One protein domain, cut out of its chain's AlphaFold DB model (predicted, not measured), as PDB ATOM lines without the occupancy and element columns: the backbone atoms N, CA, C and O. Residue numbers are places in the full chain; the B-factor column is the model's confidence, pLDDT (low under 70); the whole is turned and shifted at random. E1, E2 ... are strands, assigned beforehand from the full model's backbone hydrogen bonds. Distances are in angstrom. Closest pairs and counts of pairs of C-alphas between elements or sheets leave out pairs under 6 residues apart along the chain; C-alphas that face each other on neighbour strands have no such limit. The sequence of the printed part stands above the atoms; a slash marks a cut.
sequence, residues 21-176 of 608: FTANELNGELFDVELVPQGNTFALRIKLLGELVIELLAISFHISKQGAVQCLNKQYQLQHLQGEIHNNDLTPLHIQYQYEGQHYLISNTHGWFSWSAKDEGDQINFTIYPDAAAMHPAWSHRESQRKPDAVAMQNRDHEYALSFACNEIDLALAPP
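This is residues 21 to 176 of the 608 residues of an uncharacterized protein of Sphingobacteriales bacterium (UniProt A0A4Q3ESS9). Two antiparallel sheets lie partly face to face as a sandwich, a twisted sheet of seven strands over a smaller one of four, with the strands of the one at 19 degrees to those of the other. The larger sheet reaches past the smaller at the hairpin E1 and E2, and a long link between E10 and E11 runs out from the body as far as Arg 142. The printed part has 156 residues with eleven named strands, E1 to E11 in order along the chain, and no named helix; the class is all strand. The larger sheet has the order E1, E2, E11, E8, E7, E4, E5 and the smaller E3, E10, E9, E6. The whole is elongated, 56 by 36 by 27 A, and only just compact, close to loose, with a radius of gyration of the C-alphas of 17.7 A.

Residues 21 to 22 pair antiparallel with residues 32 to 33 of E1. E1, residues 31 to 38, begins at C-alpha 31 (54.074, -52.130, 46.853) and is 21.7 A long. E2, residues 41 to 48, is 22.9 A long. E3, residues 56 to 64, is 25.7 A long, and E4, residues 66 to 72, is 18.4 A long. Two short strands follow, E5 at residues 78 to 80 and E6 at residues 84 to 87. E7 is residues 94 to 99. E8, residues 102 to 110, is 24.7 A long, and E9 is residues 114 to 119. E10, residues 123 to 132, is 25.2 A long and ends at C-alpha 132 (50.469, -37.687, 41.249). E11, residues 159 to 168, is 29.3 A long and ends at C-alpha 168 (32.869, -57.787, 24.267).

In the larger sheet E1 and E5 are the edge strands. E1 and E2 form a hairpin, with N 34 and O 45 2.9 A apart, within hydrogen-bond range. E2 and E11 are antiparallel at 162 degrees, with N 44 and O 162 at 2.8 A. E11 and E8 stand at 149 degrees, with N 107 and O 165 at 3.0 A. E7 and E8 form a hairpin, with N 104 and O 97 at 2.8 A. E7 and E4 stand at 172 degrees, with N 70 and O 96 at 2.9 A. E4 and E5 form a hairpin, with N 71 and O 79 at 2.9 A. In the smaller sheet, also twisted, E3 and E10 stand at 162 degrees, with N 61 and O 126 at 2.8 A. E9 and E10 form a hairpin, with N 116 and O 127 at 2.8 A. E9 and E6 stand at 160 degrees, with N 85 and O 117 at 2.9 A. Between the sheets, the closest C-alphas of E10 and E11 are those of Pro 130 and Tyr 160, 6.8 A apart. The closest C-alphas of E4 and E9 are those of Val 69 and Asp 119, 7.2 A apart. E4 and E10 are near each other, and E3 and E4 meet only through their link. E1 is apart from the four strands of the smaller sheet, and so is E2.

The two C-alphas farthest apart are those of Gly 101 and Arg 142, 59.4 A. The printed part has no cut. The link E10 to E11, 26 residues, is long; its C-alphas lie 14 to 35 A from the mean of all C-alphas. The mean pLDDT of the printed part is 80.1, and 31 residues are under 70: 21 to 29, 54 to 55, 132 to 135 and 137 to 152.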
ATOM      1  N   PHE A  21      52.167 -59.847  42.293       39.19
ATOM      2  CA  PHE A  21      53.456 -59.281  41.909       39.19
ATOM      3  C   PHE A  21      54.076 -58.565  43.105       39.19
ATOM      4  O   PHE A  21      53.663 -57.467  43.470       39.19
ATOM      5  N   THR A  22      55.095 -59.178  43.707       37.97
ATOM      6  CA  THR A  22      56.052 -58.456  44.548       37.97
ATOM      7  C   THR A  22      57.007 -57.702  43.628       37.97
ATOM      8  O   THR A  22      57.622 -58.299  42.742       37.97
ATOM      9  N   ALA A  23      57.108 -56.386  43.812       37.25
ATOM     10  CA  ALA A  23      57.997 -55.515  43.051       37.25
ATOM     11  C   ALA A  23      59.478 -55.884  43.288       37.25
ATOM     12  O   ALA A  23      60.153 -55.299  44.130       37.25
ATOM     13  N   ASN A  24      60.000 -56.867  42.554       34.78
ATOM     14  CA  ASN A  24      61.421 -57.193  42.547       34.78
ATOM     15  C   ASN A  24      62.124 -56.358  41.476       34.78
ATOM     16  O   ASN A  24      62.160 -56.741  40.314       34.78
ATOM     17  N   GLU A  25      62.603 -55.186  41.891       36.81
ATOM     18  CA  GLU A  25      63.970 -54.675  41.662       36.81
ATOM     19  C   GLU A  25      64.071 -53.201  42.094       36.81
ATOM     20  O   GLU A  25      64.435 -52.306  41.344       36.81
ATOM     21  N   LEU A  26      63.762 -52.954  43.364       39.16
ATOM     22  CA  LEU A  26      64.469 -52.010  44.223       39.16
ATOM     23  C   LEU A  26      64.492 -52.697  45.587       39.16
ATOM     24  O   LEU A  26      63.481 -53.248  46.006       39.16
ATOM     25  N   ASN A  27      65.648 -52.758  46.241       39.00
ATOM     26  CA  ASN A  27      65.812 -53.429  47.531       39.00
ATOM     27  C   ASN A  27      64.778 -52.919  48.560       39.00
ATOM     28  O   ASN A  27      64.988 -51.873  49.172       39.00
ATOM     29  N   GLY A  28      63.679 -53.660  48.740       46.88
ATOM     30  CA  GLY A  28      62.597 -53.369  49.679       46.88
ATOM     31  C   GLY A  28      61.210 -53.450  49.034       46.88
ATOM     32  O   GLY A  28      60.878 -52.676  48.145       46.88
ATOM     33  N   GLU A  29      60.392 -54.376  49.520       67.19
ATOM     34  CA  GLU A  29      58.961 -54.530  49.253       67.19
ATOM     35  C   GLU A  29      58.201 -53.208  49.512       67.19
ATOM     36  O   GLU A  29      57.843 -52.922  50.650       67.19
ATOM     37  N   LEU A  30      57.990 -52.363  48.497       71.19
ATOM     38  CA  LEU A  30      57.297 -51.069  48.664       71.19
ATOM     39  C   LEU A  30      55.811 -51.117  48.292       71.19
ATOM     40  O   LEU A  30      55.014 -50.390  48.885       71.19
ATOM     41  N   PHE A  31      55.440 -51.983  47.350       77.12
ATOM     42  CA  PHE A  31      54.074 -52.130  46.853       77.12
ATOM     43  C   PHE A  31      53.722 -53.614  46.678       77.12
ATOM     44  O   PHE A  31      54.555 -54.394  46.212       77.12
ATOM     45  N   ASP A  32      52.486 -53.982  47.008       80.31
ATOM     46  CA  ASP A  32      51.831 -55.225  46.583       80.31
ATOM     47  C   ASP A  32      50.803 -54.848  45.513       80.31
ATOM     48  O   ASP A  32      49.872 -54.086  45.794       80.31
ATOM     49  N   VAL A  33      51.013 -55.303  44.276       79.25
ATOM     50  CA  VAL A  33      50.116 -55.014  43.151       79.25
ATOM     51  C   VAL A  33      49.392 -56.291  42.757       79.25
ATOM     52  O   VAL A  33      50.008 -57.288  42.370       79.25
ATOM     53  N   GLU A  34      48.069 -56.243  42.830       81.25
ATOM     54  CA  GLU A  34      47.190 -57.359  42.525       81.25
ATOM     55  C   GLU A  34      46.178 -56.935  41.458       81.25
ATOM     56  O   GLU A  34      45.418 -55.986  41.643       81.25
ATOM     57  N   LEU A  35      46.150 -57.650  40.332       79.44
ATOM     58  CA  LEU A  35      45.086 -57.531  39.339       79.44
ATOM     59  C   LEU A  35      44.171 -58.750  39.475       79.44
ATOM     60  O   LEU A  35      44.530 -59.857  39.071       79.44
ATOM     61  N   VAL A  36      42.995 -58.550  40.065       79.62
ATOM     62  CA  VAL A  36      42.032 -59.616  40.353       79.62
ATOM     63  C   VAL A  36      40.955 -59.642  39.268       79.62
ATOM     64  O   VAL A  36      40.146 -58.710  39.197       79.62
ATOM     65  N   PRO A  37      40.890 -60.695  38.435       80.44
ATOM     66  CA  PRO A  37      39.768 -60.886  37.526       80.44
ATOM     67  C   PRO A  37      38.500 -61.262  38.309       80.44
ATOM     68  O   PRO A  37      38.521 -62.104  39.208       80.44
ATOM     69  N   GLN A  38      37.381 -60.642  37.951       78.50
ATOM     70  CA  GLN A  38      36.046 -60.848  38.515       78.50
ATOM     71  C   GLN A  38      35.037 -60.954  37.361       78.50
ATOM     72  O   GLN A  38      34.238 -60.049  37.111       78.50
ATOM     73  N   GLY A  39      35.121 -62.047  36.597       82.38
ATOM     74  CA  GLY A  39      34.425 -62.167  35.311       82.38
ATOM     75  C   GLY A  39      35.031 -61.208  34.283       82.38
ATOM     76  O   GLY A  39      36.244 -61.201  34.105       82.38
ATOM     77  N   ASN A  40      34.204 -60.363  33.661       77.12
ATOM     78  CA  ASN A  40      34.649 -59.334  32.704       77.12
ATOM     79  C   ASN A  40      35.174 -58.054  33.382       77.12
ATOM     80  O   ASN A  40      35.550 -57.091  32.713       77.12
ATOM     81  N   THR A  41      35.153 -58.007  34.717       79.88
ATOM     82  CA  THR A  41      35.677 -56.888  35.507       79.88
ATOM     83  C   THR A  41      37.069 -57.220  36.024       79.88
ATOM     84  O   THR A  41      37.346 -58.349  36.415       79.88
ATOM     85  N   PHE A  42      37.928 -56.216  36.079       81.75
ATOM     86  CA  PHE A  42      39.260 -56.263  36.650       81.75
ATOM     87  C   PHE A  42      39.312 -55.297  37.828       81.75
ATOM     88  O   PHE A  42      38.998 -54.112  37.688       81.75
ATOM     89  N   ALA A  43      39.711 -55.803  38.991       83.00
ATOM     90  CA  ALA A  43      40.031 -54.981  40.148       83.00
ATOM     91  C   ALA A  43      41.553 -54.885  40.275       83.00
ATOM     92  O   ALA A  43      42.219 -55.894  40.488       83.00
ATOM     93  N   LEU A  44      42.099 -53.682  40.132       83.62
ATOM     94  CA  LEU A  44      43.510 -53.397  40.365       83.62
ATOM     95  C   LEU A  44      43.668 -52.861  41.787       83.62
ATOM     96  O   LEU A  44      43.138 -51.799  42.105       83.62
ATOM     97  N   ARG A  45      44.405 -53.582  42.628       84.06
ATOM     98  CA  ARG A  45      44.742 -53.186  43.995       84.06
ATOM     99  C   ARG A  45      46.229 -52.911  44.095       84.06
ATOM    100  O   ARG A  45      47.040 -53.712  43.641       84.06
ATOM    101  N   ILE A  46      46.577 -51.778  44.682       82.50
ATOM    102  CA  ILE A  46      47.954 -51.349  44.906       82.50
ATOM    103  C   ILE A  46      48.059 -51.032  46.387       82.50
ATOM    104  O   ILE A  46      47.543 -50.012  46.837       82.50
ATOM    105  N   LYS A  47      48.717 -51.894  47.152       84.25
ATOM    106  CA  LYS A  47      48.886 -51.706  48.589       84.25
ATOM    107  C   LYS A  47      50.305 -51.256  48.908       84.25
ATOM    108  O   LYS A  47      51.260 -51.910  48.500       84.25
ATOM    109  N   LEU A  48      50.450 -50.177  49.671       80.81
ATOM    110  CA  LEU A  48      51.744 -49.726  50.174       80.81
ATOM    111  C   LEU A  48      52.231 -50.647  51.290       80.81
ATOM    112  O   LEU A  48      51.529 -50.894  52.271       80.81
ATOM    113  N   LEU A  49      53.459 -51.132  51.168       83.19
ATOM    114  CA  LEU A  49      54.091 -52.010  52.155       83.19
ATOM    115  C   LEU A  49      54.969 -51.236  53.155       83.19
ATOM    116  O   LEU A  49      55.363 -51.784  54.187       83.19
ATOM    117  N   GLY A  50      55.182 -49.940  52.905       80.88
ATOM    118  CA  GLY A  50      55.860 -48.994  53.791       80.88
ATOM    119  C   GLY A  50      55.307 -47.574  53.660       80.88
ATOM    120  O   GLY A  50      54.432 -47.312  52.839       80.88
ATOM    121  N   GLU A  51      55.819 -46.662  54.485       78.19
ATOM    122  CA  GLU A  51      55.477 -45.240  54.408       78.19
ATOM    123  C   GLU A  51      56.281 -44.560  53.294       78.19
ATOM    124  O   GLU A  51      57.508 -44.677  53.249       78.19
ATOM    125  N   LEU A  52      55.603 -43.863  52.377       75.25
ATOM    126  CA  LEU A  52      56.227 -43.339  51.159       75.25
ATOM    127  C   LEU A  52      55.733 -41.943  50.805       75.25
ATOM    128  O   LEU A  52      54.557 -41.617  50.926       75.25
ATOM    129  N   VAL A  53      56.640 -41.127  50.280       71.25
ATOM    130  CA  VAL A  53      56.281 -39.900  49.576       71.25
ATOM    131  C   VAL A  53      56.187 -40.222  48.089       71.25
ATOM    132  O   VAL A  53      57.188 -40.569  47.470       71.25
ATOM    133  N   ILE A  54      54.989 -40.095  47.522       69.31
ATOM    134  CA  ILE A  54      54.732 -40.367  46.105       69.31
ATOM    135  C   ILE A  54      54.724 -39.042  45.329       69.31
ATOM    136  O   ILE A  54      53.947 -38.126  45.630       69.31
ATOM    137  N   GLU A  55      55.622 -38.925  44.346       69.56
ATOM    138  CA  GLU A  55      55.615 -37.832  43.361       69.56
ATOM    139  C   GLU A  55      54.720 -38.154  42.163       69.56
ATOM    140  O   GLU A  55      53.977 -37.292  41.704       69.56
ATOM    141  N   LEU A  56      54.773 -39.393  41.680       76.44
ATOM    142  CA  LEU A  56      53.919 -39.923  40.626       76.44
ATOM    143  C   LEU A  56      53.807 -41.433  40.821       76.44
ATOM    144  O   LEU A  56      54.818 -42.134  40.810       76.44
ATOM    145  N   LEU A  57      52.585 -41.927  40.973       79.50
ATOM    146  CA  LEU A  57      52.265 -43.339  40.853       79.50
ATOM    147  C   LEU A  57      51.571 -43.531  39.506       79.50
ATOM    148  O   LEU A  57      50.544 -42.918  39.228       79.50
ATOM    149  N   ALA A  58      52.154 -44.370  38.660       84.06
ATOM    150  CA  ALA A  58      51.599 -44.724  37.365       84.06
ATOM    151  C   ALA A  58      51.739 -46.232  37.157       84.06
ATOM    152  O   ALA A  58      52.763 -46.813  37.517       84.06
ATOM    153  N   ILE A  59      50.713 -46.860  36.586       83.50
ATOM    154  CA  ILE A  59      50.733 -48.279  36.226       83.50
ATOM    155  C   ILE A  59      50.346 -48.415  34.767       83.50
ATOM    156  O   ILE A  59      49.231 -48.060  34.389       83.50
ATOM    157  N   SER A  60      51.268 -48.942  33.968       84.94
ATOM    158  CA  SER A  60      51.074 -49.167  32.539       84.94
ATOM    159  C   SER A  60      50.779 -50.635  32.239       84.94
ATOM    160  O   SER A  60      51.337 -51.542  32.856       84.94
ATOM    161  N   PHE A  61      49.910 -50.854  31.259       83.62
ATOM    162  CA  PHE A  61      49.500 -52.150  30.741       83.62
ATOM    163  C   PHE A  61      49.610 -52.133  29.221       83.62
ATOM    164  O   PHE A  61      49.301 -51.126  28.583       83.62
ATOM    165  N   HIS A  62      49.984 -53.270  28.642       87.56
ATOM    166  CA  HIS A  62      49.936 -53.470  27.200       87.56
ATOM    167  C   HIS A  62      48.739 -54.350  26.858       87.56
ATOM    168  O   HIS A  62      48.578 -55.435  27.415       87.56
ATOM    169  N   ILE A  63      47.893 -53.874  25.949       87.81
ATOM    170  CA  ILE A  63      46.687 -54.582  25.518       87.81
ATOM    171  C   ILE A  63      46.836 -54.892  24.040       87.81
ATOM    172  O   ILE A  63      46.861 -53.979  23.217       87.81
ATOM    173  N   SER A  64      46.954 -56.174  23.702       90.31
ATOM    174  CA  SER A  64      47.013 -56.609  22.308       90.31
ATOM    175  C   SER A  64      45.735 -56.231  21.566       90.31
ATOM    176  O   SER A  64      44.628 -56.366  22.091       90.31
ATOM    177  N   LYS A  65      45.891 -55.784  20.323       93.00
ATOM    178  CA  LYS A  65      44.784 -55.383  19.462       93.00
ATOM    179  C   LYS A  65      45.024 -55.737  18.002       93.00
ATOM    180  O   LYS A  65      46.132 -56.021  17.560       93.00
ATOM    181  N   GLN A  66      43.954 -55.633  17.238       93.69
ATOM    182  CA  GLN A  66      43.913 -55.618  15.790       93.69
ATOM    183  C   GLN A  66      43.197 -54.333  15.363       93.69
ATOM    184  O   GLN A  66      42.283 -53.859  16.033       93.69
ATOM    185  N   GLY A  67      43.624 -53.744  14.249       91.62
ATOM    186  CA  GLY A  67      42.956 -52.573  13.687       91.62
ATOM    187  C   GLY A  67      43.064 -51.296  14.529       91.62
ATOM    188  O   GLY A  67      43.995 -51.094  15.318       91.62
ATOM    189  N   ALA A  68      42.125 -50.388  14.272       93.12
ATOM    190  CA  ALA A  68      42.111 -49.057  14.858       93.12
ATOM    191  C   ALA A  68      41.485 -49.059  16.257       93.12
ATOM    192  O   ALA A  68      40.509 -49.759  16.518       93.12
ATOM    193  N   VAL A  69      42.019 -48.209  17.128       94.81
ATOM    194  CA  VAL A  69      41.465 -47.948  18.459       94.81
ATOM    195  C   VAL A  69      40.636 -46.684  18.396       94.81
ATOM    196  O   VAL A  69      41.050 -45.701  17.775       94.81
ATOM    197  N   GLN A  70      39.482 -46.696  19.047       95.06
ATOM    198  CA  GLN A  70      38.689 -45.501  19.288       95.06
ATOM    199  C   GLN A  70      38.629 -45.229  20.784       95.06
ATOM    200  O   GLN A  70      38.537 -46.144  21.594       95.06
ATOM    201  N   CYS A  71      38.681 -43.964  21.162       94.50
ATOM    202  CA  CYS A  71      38.548 -43.547  22.547       94.50
ATOM    203  C   CYS A  71      37.589 -42.369  22.637       94.50
ATOM    204  O   CYS A  71      37.449 -41.582  21.696       94.50
ATOM    205  N   LEU A  72      36.911 -42.271  23.772       92.62
ATOM    206  CA  LEU A  72      36.050 -41.143  24.069       92.62
ATOM    207  C   LEU A  72      36.894 -39.918  24.429       92.62
ATOM    208  O   LEU A  72      37.717 -39.969  25.342       92.62
ATOM    209  N   ASN A  73      36.679 -38.818  23.714       91.44
ATOM    210  CA  ASN A  73      37.298 -37.535  24.025       91.44
ATOM    211  C   ASN A  73      36.441 -36.701  24.994       91.44
ATOM    212  O   ASN A  73      35.302 -37.041  25.310       91.44
ATOM    213  N   LYS A  74      36.975 -35.554  25.416       88.94
ATOM    214  CA  LYS A  74      36.336 -34.633  26.370       88.94
ATOM    215  C   LYS A  74      35.044 -33.970  25.889       88.94
ATOM    216  O   LYS A  74      34.287 -33.445  26.705       88.94
ATOM    217  N   GLN A  75      34.801 -33.984  24.577       89.06
ATOM    218  CA  GLN A  75      33.545 -33.576  23.940       89.06
ATOM    219  C   GLN A  75      32.554 -34.742  23.816       89.06
ATOM    220  O   GLN A  75      31.518 -34.605  23.164       89.06
ATOM    221  N   TYR A  76      32.858 -35.888  24.433       89.75
ATOM    222  CA  TYR A  76      32.055 -37.101  24.363       89.75
ATOM    223  C   TYR A  76      31.880 -37.621  22.924       89.75
ATOM    224  O   TYR A  76      30.814 -38.085  22.512       89.75
ATOM    225  N   GLN A  77      32.947 -37.546  22.133       89.38
ATOM    226  CA  GLN A  77      33.003 -38.112  20.791       89.38
ATOM    227  C   GLN A  77      34.008 -39.260  20.756       89.38
ATOM    228  O   GLN A  77      35.120 -39.140  21.272       89.38
ATOM    229  N   LEU A  78      33.613 -40.371  20.134       90.62
ATOM    230  CA  LEU A  78      34.543 -41.445  19.810       90.62
ATOM    231  C   LEU A  78      35.444 -40.975  18.670       90.62
ATOM    232  O   LEU A  78      34.966 -40.647  17.585       90.62
ATOM    233  N   GLN A  79      36.745 -40.946  18.924       93.19
ATOM    234  CA  GLN A  79      37.755 -40.581  17.939       93.19
ATOM    235  C   GLN A  79      38.825 -41.658  17.857       93.19
ATOM    236  O   GLN A  79      39.114 -42.335  18.845       93.19
ATOM    237  N   HIS A  80      39.441 -41.795  16.686       95.31
ATOM    238  CA  HIS A  80      40.604 -42.659  16.547       95.31
ATOM    239  C   HIS A  80      41.727 -42.190  17.474       95.31
ATOM    240  O   HIS A  80      42.022 -40.996  17.542       95.31
ATOM    241  N   LEU A  81      42.352 -43.134  18.174       93.38
ATOM    242  CA  LEU A  81      43.500 -42.861  19.028       93.38
ATOM    243  C   LEU A  81      44.706 -42.501  18.149       93.38
ATOM    244  O   LEU A  81      45.382 -43.372  17.609       93.38
ATOM    245  N   GLN A  82      44.939 -41.202  17.960       89.00
ATOM    246  CA  GLN A  82      46.076 -40.667  17.212       89.00
ATOM    247  C   GLN A  82      47.104 -40.102  18.195       89.00
ATOM    248  O   GLN A  82      46.968 -38.978  18.667       89.00
ATOM    249  N   GLY A  83      48.133 -40.893  18.504       90.31
ATOM    250  CA  GLY A  83      49.126 -40.547  19.522       90.31
ATOM    251  C   GLY A  83      48.677 -40.930  20.930       90.31
ATOM    252  O   GLY A  83      47.941 -41.901  21.105       90.31
ATOM    253  N   GLU A  84      49.172 -40.200  21.928       91.31
ATOM    254  CA  GLU A  84      48.783 -40.394  23.322       91.31
ATOM    255  C   GLU A  84      47.619 -39.467  23.683       91.31
ATOM    256  O   GLU A  84      47.630 -38.276  23.365       91.31
ATOM    257  N   ILE A  85      46.600 -40.028  24.327       90.31
ATOM    258  CA  ILE A  85      45.465 -39.292  24.876       90.31
ATOM    259  C   ILE A  85      45.501 -39.415  26.385       90.31
ATOM    260  O   ILE A  85      45.743 -40.495  26.914       90.31
ATOM    261  N   HIS A  86      45.201 -38.308  27.053       88.50
ATOM    262  CA  HIS A  86      45.138 -38.196  28.502       88.50
ATOM    263  C   HIS A  86      43.727 -37.837  28.920       88.50
ATOM    264  O   HIS A  86      43.074 -37.015  28.275       88.50
ATOM    265  N   ASN A  87      43.284 -38.433  30.015       88.06
ATOM    266  CA  ASN A  87      41.991 -38.173  30.606       88.06
ATOM    267  C   ASN A  87      42.181 -37.753  32.065       88.06
ATOM    268  O   ASN A  87      42.616 -38.532  32.915       88.06
ATOM    269  N   ASN A  88      41.872 -36.488  32.330       84.06
ATOM    270  CA  ASN A  88      41.846 -35.862  33.652       84.06
ATOM    271  C   ASN A  88      40.632 -34.919  33.802       84.06
ATOM    272  O   ASN A  88      40.559 -34.108  34.725       84.06
ATOM    273  N   ASP A  89      39.670 -35.033  32.886       85.44
ATOM    274  CA  ASP A  89      38.596 -34.070  32.628       85.44
ATOM    275  C   ASP A  89      37.208 -34.611  33.000       85.44
ATOM    276  O   ASP A  89      36.180 -34.179  32.463       85.44
ATOM    277  N   LEU A  90      37.189 -35.566  33.938       86.56
ATOM    278  CA  LEU A  90      35.984 -36.225  34.436       86.56
ATOM    279  C   LEU A  90      35.227 -37.021  33.351       86.56
ATOM    280  O   LEU A  90      34.068 -37.386  33.548       86.56
ATOM    281  N   THR A  91      35.854 -37.297  32.203       88.88
ATOM    282  CA  THR A  91      35.276 -38.146  31.157       88.88
ATOM    283  C   THR A  91      35.447 -39.623  31.544       88.88
ATOM    284  O   THR A  91      36.553 -40.028  31.907       88.88
ATOM    285  N   PRO A  92      34.402 -40.468  31.458       89.75
ATOM    286  CA  PRO A  92      34.527 -41.898  31.730       89.75
ATOM    287  C   PRO A  92      35.607 -42.567  30.873       89.75
ATOM    288  O   PRO A  92      35.832 -42.191  29.721       89.75
ATOM    289  N   LEU A  93      36.243 -43.605  31.419       91.94
ATOM    290  CA  LEU A  93      37.095 -44.484  30.624       91.94
ATOM    291  C   LEU A  93      36.207 -45.196  29.600       91.94
ATOM    292  O   LEU A  93      35.245 -45.857  29.980       91.94
ATOM    293  N   HIS A  94      36.512 -45.038  28.313       93.06
ATOM    294  CA  HIS A  94      35.785 -45.691  27.225       93.06
ATOM    295  C   HIS A  94      36.718 -45.847  26.023       93.06
ATOM    296  O   HIS A  94      36.898 -44.917  25.231       93.06
ATOM    297  N   ILE A  95      37.339 -47.021  25.906       94.25
ATOM    298  CA  ILE A  95      38.269 -47.365  24.822       94.25
ATOM    299  C   ILE A  95      37.719 -48.573  24.072       94.25
ATOM    300  O   ILE A  95      37.554 -49.641  24.653       94.25
ATOM    301  N   GLN A  96      37.450 -48.399  22.783       94.75
ATOM    302  CA  GLN A  96      37.001 -49.448  21.879       94.75
ATOM    303  C   GLN A  96      38.165 -49.934  21.021       94.75
ATOM    304  O   GLN A  96      38.897 -49.133  20.436       94.75
ATOM    305  N   TYR A  97      38.328 -51.247  20.922       94.81
ATOM    306  CA  TYR A  97      39.362 -51.869  20.099       94.81
ATOM    307  C   TYR A  97      38.868 -53.200  19.531       94.81
ATOM    308  O   TYR A  97      37.826 -53.709  19.943       94.81
ATOM    309  N   GLN A  98      39.589 -53.752  18.555       94.25
ATOM    310  CA  GLN A  98      39.304 -55.076  18.005       94.25
ATOM    311  C   GLN A  98      40.401 -56.057  18.427       94.25
ATOM    312  O   GLN A  98      41.564 -55.676  18.526       94.25
ATOM    313  N   TYR A  99      40.055 -57.314  18.678       92.69
ATOM    314  CA  TYR A  99      41.004 -58.397  18.931       92.69
ATOM    315  C   TYR A  99      40.382 -59.724  18.487       92.69
ATOM    316  O   TYR A  99      39.215 -59.982  18.768       92.69
ATOM    317  N   GLU A 100      41.131 -60.531  17.735       92.75
ATOM    318  CA  GLU A 100      40.658 -61.804  17.159       92.75
ATOM    319  C   GLU A 100      39.310 -61.693  16.420       92.75
ATOM    320  O   GLU A 100      38.433 -62.547  16.519       92.75
ATOM    321  N   GLY A 101      39.128 -60.604  15.669       92.06
ATOM    322  CA  GLY A 101      37.892 -60.337  14.931       92.06
ATOM    323  C   GLY A 101      36.724 -59.797  15.766       92.06
ATOM    324  O   GLY A 101      35.770 -59.314  15.165       92.06
ATOM    325  N   GLN A 102      36.812 -59.793  17.100       92.75
ATOM    326  CA  GLN A 102      35.773 -59.288  18.006       92.75
ATOM    327  C   GLN A 102      36.053 -57.862  18.479       92.75
ATOM    328  O   GLN A 102      37.208 -57.437  18.539       92.75
ATOM    329  N   HIS A 103      35.002 -57.120  18.831       92.62
ATOM    330  CA  HIS A 103      35.116 -55.770  19.380       92.62
ATOM    331  C   HIS A 103      35.013 -55.784  20.901       92.62
ATOM    332  O   HIS A 103      34.142 -56.431  21.474       92.62
ATOM    333  N   TYR A 104      35.879 -55.013  21.546       92.44
ATOM    334  CA  TYR A 104      35.965 -54.911  22.993       92.44
ATOM    335  C   TYR A 104      35.849 -53.458  23.441       92.44
ATOM    336  O   TYR A 104      36.253 -52.537  22.728       92.44
ATOM    337  N   LEU A 105      35.316 -53.268  24.645       92.81
ATOM    338  CA  LEU A 105      35.223 -52.001  25.350       92.81
ATOM    339  C   LEU A 105      35.916 -52.101  26.702       92.81
ATOM    340  O   LEU A 105      35.492 -52.877  27.558       92.81
ATOM    341  N   ILE A 106      36.901 -51.235  26.913       92.56
ATOM    342  CA  ILE A 106      37.438 -50.935  28.236       92.56
ATOM    343  C   ILE A 106      36.629 -49.785  28.823       92.56
ATOM    344  O   ILE A 106      36.612 -48.694  28.245       92.56
ATOM    345  N   SER A 107      35.982 -50.015  29.965       91.62
ATOM    346  CA  SER A 107      35.212 -48.992  30.674       91.62
ATOM    347  C   SER A 107      35.444 -49.001  32.180       91.62
ATOM    348  O   SER A 107      35.799 -50.023  32.763       91.62
ATOM    349  N   ASN A 108      35.266 -47.860  32.846       86.69
ATOM    350  CA  ASN A 108      35.300 -47.821  34.307       86.69
ATOM    351  C   ASN A 108      34.023 -48.458  34.875       86.69
ATOM    352  O   ASN A 108      32.914 -48.148  34.444       86.69
ATOM    353  N   THR A 109      34.174 -49.329  35.873       80.00
ATOM    354  CA  THR A 109      33.015 -49.913  36.580       80.00
ATOM    355  C   THR A 109      32.652 -49.118  37.819       80.00
ATOM    356  O   THR A 109      31.501 -49.150  38.247       80.00
ATOM    357  N   HIS A 110      33.621 -48.414  38.403       81.31
ATOM    358  CA  HIS A 110      33.456 -47.622  39.610       81.31
ATOM    359  C   HIS A 110      34.452 -46.466  39.624       81.31
ATOM    360  O   HIS A 110      35.635 -46.682  39.358       81.31
ATOM    361  N   GLY A 111      33.978 -45.263  39.957       79.06
ATOM    362  CA  GLY A 111      34.817 -44.070  40.046       79.06
ATOM    363  C   GLY A 111      35.427 -43.622  38.714       79.06
ATOM    364  O   GLY A 111      35.449 -44.343  37.716       79.06
ATOM    365  N   TRP A 112      35.918 -42.390  38.695       82.56
ATOM    366  CA  TRP A 112      36.809 -41.877  37.667       82.56
ATOM    367  C   TRP A 112      38.225 -41.842  38.227       82.56
ATOM    368  O   TRP A 112      38.449 -41.562  39.404       82.56
ATOM    369  N   PHE A 113      39.185 -42.120  37.362       83.81
ATOM    370  CA  PHE A 113      40.602 -42.018  37.660       83.81
ATOM    371  C   PHE A 113      41.307 -41.470  36.432       83.81
ATOM    372  O   PHE A 113      40.805 -41.608  35.314       83.81
ATOM    373  N   SER A 114      42.461 -40.847  36.635       86.88
ATOM    374  CA  SER A 114      43.244 -40.345  35.517       86.88
ATOM    375  C   SER A 114      43.924 -41.489  34.782       86.88
ATOM    376  O   SER A 114      44.436 -42.426  35.396       86.88
ATOM    377  N   TRP A 115      43.940 -41.411  33.458       89.94
ATOM    378  CA  TRP A 115      44.579 -42.411  32.610       89.94
ATOM    379  C   TRP A 115      45.142 -41.783  31.337       89.94
ATOM    380  O   TRP A 115      44.759 -40.680  30.947       89.94
ATOM    381  N   SER A 116      46.061 -42.490  30.686       92.25
ATOM    382  CA  SER A 116      46.462 -42.233  29.313       92.25
ATOM    383  C   SER A 116      46.438 -43.502  28.482       92.25
ATOM    384  O   SER A 116      46.548 -44.612  29.000       92.25
ATOM    385  N   ALA A 117      46.225 -43.345  27.186       93.62
ATOM    386  CA  ALA A 117      46.276 -44.436  26.232       93.62
ATOM    387  C   ALA A 117      47.071 -43.990  25.016       93.62
ATOM    388  O   ALA A 117      46.912 -42.861  24.554       93.62
ATOM    389  N   LYS A 118      47.885 -44.888  24.473       94.75
ATOM    390  CA  LYS A 118      48.645 -44.662  23.249       94.75
ATOM    391  C   LYS A 118      48.567 -45.895  22.362       94.75
ATOM    392  O   LYS A 118      48.781 -47.011  22.829       94.75
ATOM    393  N   ASP A 119      48.250 -45.689  21.088       94.06
ATOM    394  CA  ASP A 119      48.325 -46.746  20.079       94.06
ATOM    395  C   ASP A 119      49.798 -46.973  19.702       94.06
ATOM    396  O   ASP A 119      50.475 -46.052  19.235       94.06
ATOM    397  N   GLU A 120      50.301 -48.186  19.932       94.00
ATOM    398  CA  GLU A 120      51.675 -48.601  19.626       94.00
ATOM    399  C   GLU A 120      51.714 -49.705  18.554       94.00
ATOM    400  O   GLU A 120      52.639 -50.509  18.503       94.00
ATOM    401  N   GLY A 121      50.722 -49.730  17.655       92.25
ATOM    402  CA  GLY A 121      50.681 -50.635  16.507       92.25
ATOM    403  C   GLY A 121      49.808 -51.857  16.764       92.25
ATOM    404  O   GLY A 121      48.605 -51.820  16.515       92.25
ATOM    405  N   ASP A 122      50.387 -52.957  17.229       92.56
ATOM    406  CA  ASP A 122      49.655 -54.178  17.602       92.56
ATOM    407  C   ASP A 122      49.192 -54.167  19.068       92.56
ATOM    408  O   ASP A 122      48.561 -55.114  19.544       92.56
ATOM    409  N   GLN A 123      49.489 -53.084  19.791       93.00
ATOM    410  CA  GLN A 123      49.188 -52.929  21.207       93.00
ATOM    411  C   GLN A 123      48.654 -51.532  21.530       93.00
ATOM    412  O   GLN A 123      48.894 -50.557  20.817       93.00
ATOM    413  N   ILE A 124      47.931 -51.448  22.642       90.50
ATOM    414  CA  ILE A 124      47.591 -50.208  23.335       90.50
ATOM    415  C   ILE A 124      48.454 -50.156  24.587       90.50
ATOM    416  O   ILE A 124      48.364 -51.055  25.422       90.50
ATOM    417  N   ASN A 125      49.255 -49.107  24.733       91.88
ATOM    418  CA  ASN A 125      49.882 -48.778  26.004       91.88
ATOM    419  C   ASN A 125      48.885 -47.951  26.823       91.88
ATOM    420  O   ASN A 125      48.609 -46.796  26.496       91.88
ATOM    421  N   PHE A 126      48.295 -48.573  27.840       89.25
ATOM    422  CA  PHE A 126      47.301 -47.975  28.721       89.25
ATOM    423  C   PHE A 126      47.920 -47.718  30.090       89.25
ATOM    424  O   PHE A 126      48.322 -48.656  30.768       89.25
ATOM    425  N   THR A 127      47.989 -46.460  30.513       89.25
ATOM    426  CA  THR A 127      48.566 -46.059  31.799       89.25
ATOM    427  C   THR A 127      47.485 -45.497  32.707       89.25
ATOM    428  O   THR A 127      46.756 -44.597  32.316       89.25
ATOM    429  N   ILE A 128      47.387 -45.999  33.933       87.31
ATOM    430  CA  ILE A 128      46.542 -45.435  34.987       87.31
ATOM    431  C   ILE A 128      47.418 -44.601  35.916       87.31
ATOM    432  O   ILE A 128      48.524 -45.019  36.256       87.31
ATOM    433  N   TYR A 129      46.900 -43.461  36.360       85.44
ATOM    434  CA  TYR A 129      47.525 -42.574  37.336       85.44
ATOM    435  C   TYR A 129      46.667 -42.561  38.609       85.44
ATOM    436  O   TYR A 129      45.746 -41.746  38.714       85.44
ATOM    437  N   PRO A 130      46.903 -43.482  39.568       77.88
ATOM    438  CA  PRO A 130      46.171 -43.483  40.830       77.88
ATOM    439  C   PRO A 130      46.449 -42.219  41.649       77.88
ATOM    440  O   PRO A 130      45.562 -41.734  42.344       77.88
ATOM    441  N   ASP A 131      47.673 -41.694  41.563       73.19
ATOM    442  CA  ASP A 131      48.077 -40.486  42.269       73.19
ATOM    443  C   ASP A 131      49.271 -39.803  41.584       73.19
ATOM    444  O   ASP A 131      50.181 -40.458  41.074       73.19
ATOM    445  N   ALA A 132      49.302 -38.475  41.613       66.31
ATOM    446  CA  ALA A 132      50.469 -37.687  41.249       66.31
ATOM    447  C   ALA A 132      50.509 -36.423  42.096       66.31
ATOM    448  O   ALA A 132      49.500 -35.762  42.298       66.31
ATOM    449  N   ALA A 133      51.685 -35.998  42.534       63.50
ATOM    450  CA  ALA A 133      51.828 -34.767  43.299       63.50
ATOM    451  C   ALA A 133      51.358 -33.526  42.515       63.50
ATOM    452  O   ALA A 133      50.836 -32.593  43.116       63.50
ATOM    453  N   ALA A 134      51.468 -33.549  41.183       65.56
ATOM    454  CA  ALA A 134      50.910 -32.524  40.302       65.56
ATOM    455  C   ALA A 134      49.362 -32.518  40.249       65.56
ATOM    456  O   ALA A 134      48.795 -31.507  39.846       65.56
ATOM    457  N   MET A 135      48.687 -33.585  40.709       69.44
ATOM    458  CA  MET A 135      47.230 -33.608  40.943       69.44
ATOM    459  C   MET A 135      46.815 -32.814  42.184       69.44
ATOM    460  O   MET A 135      45.639 -32.498  42.329       69.44
ATOM    461  N   HIS A 136      47.765 -32.476  43.060       71.56
ATOM    462  CA  HIS A 136      47.523 -31.785  44.330       71.56
ATOM    463  C   HIS A 136      48.332 -30.486  44.407       71.56
ATOM    464  O   HIS A 136      49.191 -30.336  45.289       71.56
ATOM    465  N   PRO A 137      48.137 -29.542  43.466       63.47
ATOM    466  CA  PRO A 137      48.877 -28.296  43.486       63.47
ATOM    467  C   PRO A 137      48.462 -27.488  44.717       63.47
ATOM    468  O   PRO A 137      47.362 -26.952  44.785       63.47
ATOM    469  N   ALA A 138      49.367 -27.357  45.685       61.62
ATOM    470  CA  ALA A 138      49.250 -26.345  46.723       61.62
ATOM    471  C   ALA A 138      50.225 -25.201  46.432       61.62
ATOM    472  O   ALA A 138      51.312 -25.383  45.866       61.62
ATOM    473  N   TRP A 139      49.812 -23.995  46.798       59.66
ATOM    474  CA  TRP A 139      50.647 -22.812  46.704       59.66
ATOM    475  C   TRP A 139      50.991 -22.327  48.109       59.66
ATOM    476  O   TRP A 139      50.095 -21.938  48.851       59.66
ATOM    477  N   SER A 140      52.286 -22.289  48.441       57.72
ATOM    478  CA  SER A 140      52.766 -21.730  49.704       57.72
ATOM    479  C   SER A 140      53.280 -20.310  49.484       57.72
ATOM    480  O   SER A 140      54.397 -20.074  49.003       57.72
ATOM    481  N   HIS A 141      52.470 -19.315  49.853       56.56
ATOM    482  CA  HIS A 141      52.883 -17.909  49.730       56.56
ATOM    483  C   HIS A 141      54.007 -17.531  50.688       56.56
ATOM    484  O   HIS A 141      54.837 -16.686  50.348       56.56
ATOM    485  N   ARG A 142      54.078 -18.186  51.854       57.78
ATOM    486  CA  ARG A 142      55.129 -17.954  52.855       57.78
ATOM    487  C   ARG A 142      56.525 -18.124  52.262       57.78
ATOM    488  O   ARG A 142      57.444 -17.399  52.630       57.78
ATOM    489  N   GLU A 143      56.665 -19.060  51.335       57.19
ATOM    490  CA  GLU A 143      57.942 -19.401  50.721       57.19
ATOM    491  C   GLU A 143      58.083 -18.839  49.304       57.19
ATOM    492  O   GLU A 143      59.136 -18.984  48.689       57.19
ATOM    493  N   SER A 144      57.047 -18.161  48.783       56.28
ATOM    494  CA  SER A 144      56.976 -17.708  47.385       56.28
ATOM    495  C   SER A 144      57.265 -18.833  46.378       56.28
ATOM    496  O   SER A 144      57.789 -18.591  45.286       56.28
ATOM    497  N   GLN A 145      56.934 -20.070  46.750       56.16
ATOM    498  CA  GLN A 145      57.187 -21.275  45.971       56.16
ATOM    499  C   GLN A 145      55.883 -22.056  45.792       56.16
ATOM    500  O   GLN A 145      55.066 -22.162  46.707       56.16
ATOM    501  N   ARG A 146      55.720 -22.664  44.610       57.31
ATOM    502  CA  ARG A 146      54.848 -23.832  44.468       57.31
ATOM    503  C   ARG A 146      55.523 -24.942  45.251       57.31
ATOM    504  O   ARG A 146      56.454 -25.552  44.740       57.31
ATOM    505  N   LYS A 147      55.122 -25.146  46.495       53.81
ATOM    506  CA  LYS A 147      55.371 -26.400  47.184       53.81
ATOM    507  C   LYS A 147      54.017 -27.052  47.373       53.81
ATOM    508  O   LYS A 147      53.120 -26.375  47.873       53.81
ATOM    509  N   PRO A 148      53.852 -28.326  46.994       53.03
ATOM    510  CA  PRO A 148      52.718 -29.070  47.481       53.03
ATOM    511  C   PRO A 148      52.887 -29.165  49.002       53.03
ATOM    512  O   PRO A 148      53.594 -30.027  49.506       53.03
ATOM    513  N   ASP A 149      52.243 -28.282  49.763       48.00
ATOM    514  CA  ASP A 149      52.023 -28.505  51.197       48.00
ATOM    515  C   ASP A 149      51.250 -29.830  51.412       48.00
ATOM    516  O   ASP A 149      51.297 -30.421  52.485       48.00
ATOM    517  N   ALA A 150      50.631 -30.353  50.343       49.72
ATOM    518  CA  ALA A 150      50.027 -31.672  50.236       49.72
ATOM    519  C   ALA A 150      51.008 -32.825  49.923       49.72
ATOM    520  O   ALA A 150      50.541 -33.910  49.587       49.72
ATOM    521  N   VAL A 151      52.346 -32.676  50.013       54.38
ATOM    522  CA  VAL A 151      53.252 -33.852  50.033       54.38
ATOM    523  C   VAL A 151      53.067 -34.612  51.352       54.38
ATOM    524  O   VAL A 151      53.912 -34.597  52.241       54.38
ATOM    525  N   ALA A 152      51.921 -35.272  51.482       61.56
ATOM    526  CA  ALA A 152      51.631 -36.176  52.567       61.56
ATOM    527  C   ALA A 152      52.395 -37.477  52.330       61.56
ATOM    528  O   ALA A 152      52.337 -38.067  51.243       61.56
ATOM    529  N   MET A 153      53.112 -37.907  53.363       70.44
ATOM    530  CA  MET A 153      53.579 -39.277  53.472       70.44
ATOM    531  C   MET A 153      52.349 -40.184  53.437       70.44
ATOM    532  O   MET A 153      51.433 -40.023  54.242       70.44
ATOM    533  N   GLN A 154      52.311 -41.092  52.473       75.25
ATOM    534  CA  GLN A 154      51.308 -42.137  52.431       75.25
ATOM    535  C   GLN A 154      51.667 -43.178  53.478       75.25
ATOM    536  O   GLN A 154      52.827 -43.583  53.585       75.25
ATOM    537  N   ASN A 155      50.677 -43.574  54.270       80.19
ATOM    538  CA  ASN A 155      50.888 -44.526  55.346       80.19
ATOM    539  C   ASN A 155      51.134 -45.927  54.781       80.19
ATOM    540  O   ASN A 155      50.608 -46.299  53.727       80.19
ATOM    541  N   ARG A 156      51.871 -46.735  55.545       83.06
ATOM    542  CA  ARG A 156      51.889 -48.182  55.343       83.06
ATOM    543  C   ARG A 156      50.450 -48.713  55.308       83.06
ATOM    544  O   ARG A 156      49.588 -48.219  56.028       83.06
ATOM    545  N   ASP A 157      50.218 -49.717  54.470       83.62
ATOM    546  CA  ASP A 157      48.928 -50.365  54.235       83.62
ATOM    547  C   ASP A 157      47.875 -49.520  53.501       83.62
ATOM    548  O   ASP A 157      46.769 -50.016  53.289       83.62
ATOM    549  N   HIS A 158      48.202 -48.301  53.055       82.06
ATOM    550  CA  HIS A 158      47.323 -47.553  52.154       82.06
ATOM    551  C   HIS A 158      47.085 -48.350  50.863       82.06
ATOM    552  O   HIS A 158      48.031 -48.880  50.277       82.06
ATOM    553  N   GLU A 159      45.829 -48.448  50.427       84.44
ATOM    554  CA  GLU A 159      45.426 -49.244  49.268       84.44
ATOM    555  C   GLU A 159      44.729 -48.368  48.225       84.44
ATOM    556  O   GLU A 159      43.676 -47.787  48.483       84.44
ATOM    557  N   TYR A 160      45.282 -48.333  47.016       82.38
ATOM    558  CA  TYR A 160      44.597 -47.816  45.839       82.38
ATOM    559  C   TYR A 160      43.831 -48.966  45.180       82.38
ATOM    560  O   TYR A 160      44.443 -49.941  44.746       82.38
ATOM    561  N   ALA A 161      42.506 -48.862  45.081       82.06
ATOM    562  CA  ALA A 161      41.659 -49.933  44.552       82.06
ATOM    563  C   ALA A 161      40.845 -49.457  43.349       82.06
ATOM    564  O   ALA A 161      39.789 -48.858  43.519       82.06
ATOM    565  N   LEU A 162      41.322 -49.696  42.133       84.81
ATOM    566  CA  LEU A 162      40.706 -49.266  40.873       84.81
ATOM    567  C   LEU A 162      39.887 -50.409  40.269       84.81
ATOM    568  O   LEU A 162      40.214 -51.583  40.447       84.81
ATOM    569  N   SER A 163      38.804 -50.104  39.551       85.31
ATOM    570  CA  SER A 163      38.006 -51.142  38.885       85.31
ATOM    571  C   SER A 163      37.540 -50.715  37.499       85.31
ATOM    572  O   SER A 163      36.811 -49.735  37.326       85.31
ATOM    573  N   PHE A 164      37.908 -51.504  36.500       89.50
ATOM    574  CA  PHE A 164      37.511 -51.330  35.106       89.50
ATOM    575  C   PHE A 164      37.051 -52.672  34.540       89.50
ATOM    576  O   PHE A 164      37.366 -53.721  35.088       89.50
ATOM    577  N   ALA A 165      36.272 -52.661  33.472       88.31
ATOM    578  CA  ALA A 165      35.826 -53.863  32.790       88.31
ATOM    579  C   ALA A 165      36.349 -53.875  31.362       88.31
ATOM    580  O   ALA A 165      36.510 -52.819  30.756       88.31
ATOM    581  N   CYS A 166      36.587 -55.077  30.843       90.06
ATOM    582  CA  CYS A 166      36.770 -55.311  29.420       90.06
ATOM    583  C   CYS A 166      35.621 -56.195  28.950       90.06
ATOM    584  O   CYS A 166      35.532 -57.360  29.337       90.06
ATOM    585  N   ASN A 167      34.709 -55.624  28.170       89.19
ATOM    586  CA  ASN A 167      33.521 -56.319  27.696       89.19
ATOM    587  C   ASN A 167      33.581 -56.467  26.184       89.19
ATOM    588  O   ASN A 167      33.894 -55.503  25.490       89.19
ATOM    589  N   GLU A 168      33.225 -57.641  25.676       88.38
ATOM    590  CA  GLU A 168      32.869 -57.787  24.267       88.38
ATOM    591  C   GLU A 168      31.633 -56.922  23.973       88.38
ATOM    592  O   GLU A 168      30.685 -56.880  24.767       88.38
ATOM    593  N   ILE A 169      31.656 -56.191  22.861       88.75
ATOM    594  CA  ILE A 169      30.578 -55.291  22.450       88.75
ATOM    595  C   ILE A 169      30.203 -55.511  20.989       88.75
ATOM    596  O   ILE A 169      31.030 -55.859  20.153       88.75
ATOM    597  N   ASP A 170      28.949 -55.209  20.668       86.69
ATOM    598  CA  ASP A 170      28.507 -55.013  19.291       86.69
ATOM    599  C   ASP A 170      28.545 -53.508  18.989       86.69
ATOM    600  O   ASP A 170      27.864 -52.719  19.649       86.69
ATOM    601  N   LEU A 171      29.343 -53.088  18.002       83.50
ATOM    602  CA  LEU A 171      29.446 -51.678  17.607       83.50
ATOM    603  C   LEU A 171      28.109 -51.100  17.124       83.50
ATOM    604  O   LEU A 171      27.872 -49.904  17.293       83.50
ATOM    605  N   ALA A 172      27.220 -51.929  16.566       81.81
ATOM    606  CA  ALA A 172      25.877 -51.499  16.184       81.81
ATOM    607  C   ALA A 172      24.998 -51.170  17.405       81.81
ATOM    608  O   ALA A 172      23.985 -50.485  17.271       81.81
ATOM    609  N   LEU A 173      25.398 -51.635  18.591       80.69
ATOM    610  CA  LEU A 173      24.686 -51.519  19.862       80.69
ATOM    611  C   LEU A 173      25.592 -50.933  20.950       80.69
ATOM    612  O   LEU A 173      25.479 -51.309  22.118       80.69
ATOM    613  N   ALA A 174      26.514 -50.044  20.568       82.44
ATOM    614  CA  ALA A 174      27.501 -49.500  21.489       82.44
ATOM    615  C   ALA A 174      26.829 -48.979  22.776       82.44
ATOM    616  O   ALA A 174      25.831 -48.252  22.697       82.44
ATOM    617  N   PRO A 175      27.350 -49.348  23.958       88.00
ATOM    618  CA  PRO A 175      26.695 -49.029  25.212       88.00
ATOM    619  C   PRO A 175      26.619 -47.519  25.452       88.00
ATOM    620  O   PRO A 175      27.565 -46.799  25.107       88.00
ATOM    621  N   PRO A 176      25.533 -47.033  26.078       91.25
ATOM    622  CA  PRO A 176      25.431 -45.654  26.499       91.25
ATOM    623  C   PRO A 176      26.560 -45.267  27.449       91.25
ATOM    624  O   PRO A 176      26.966 -46.025  28.328       91.25
TER     625      PRO A 176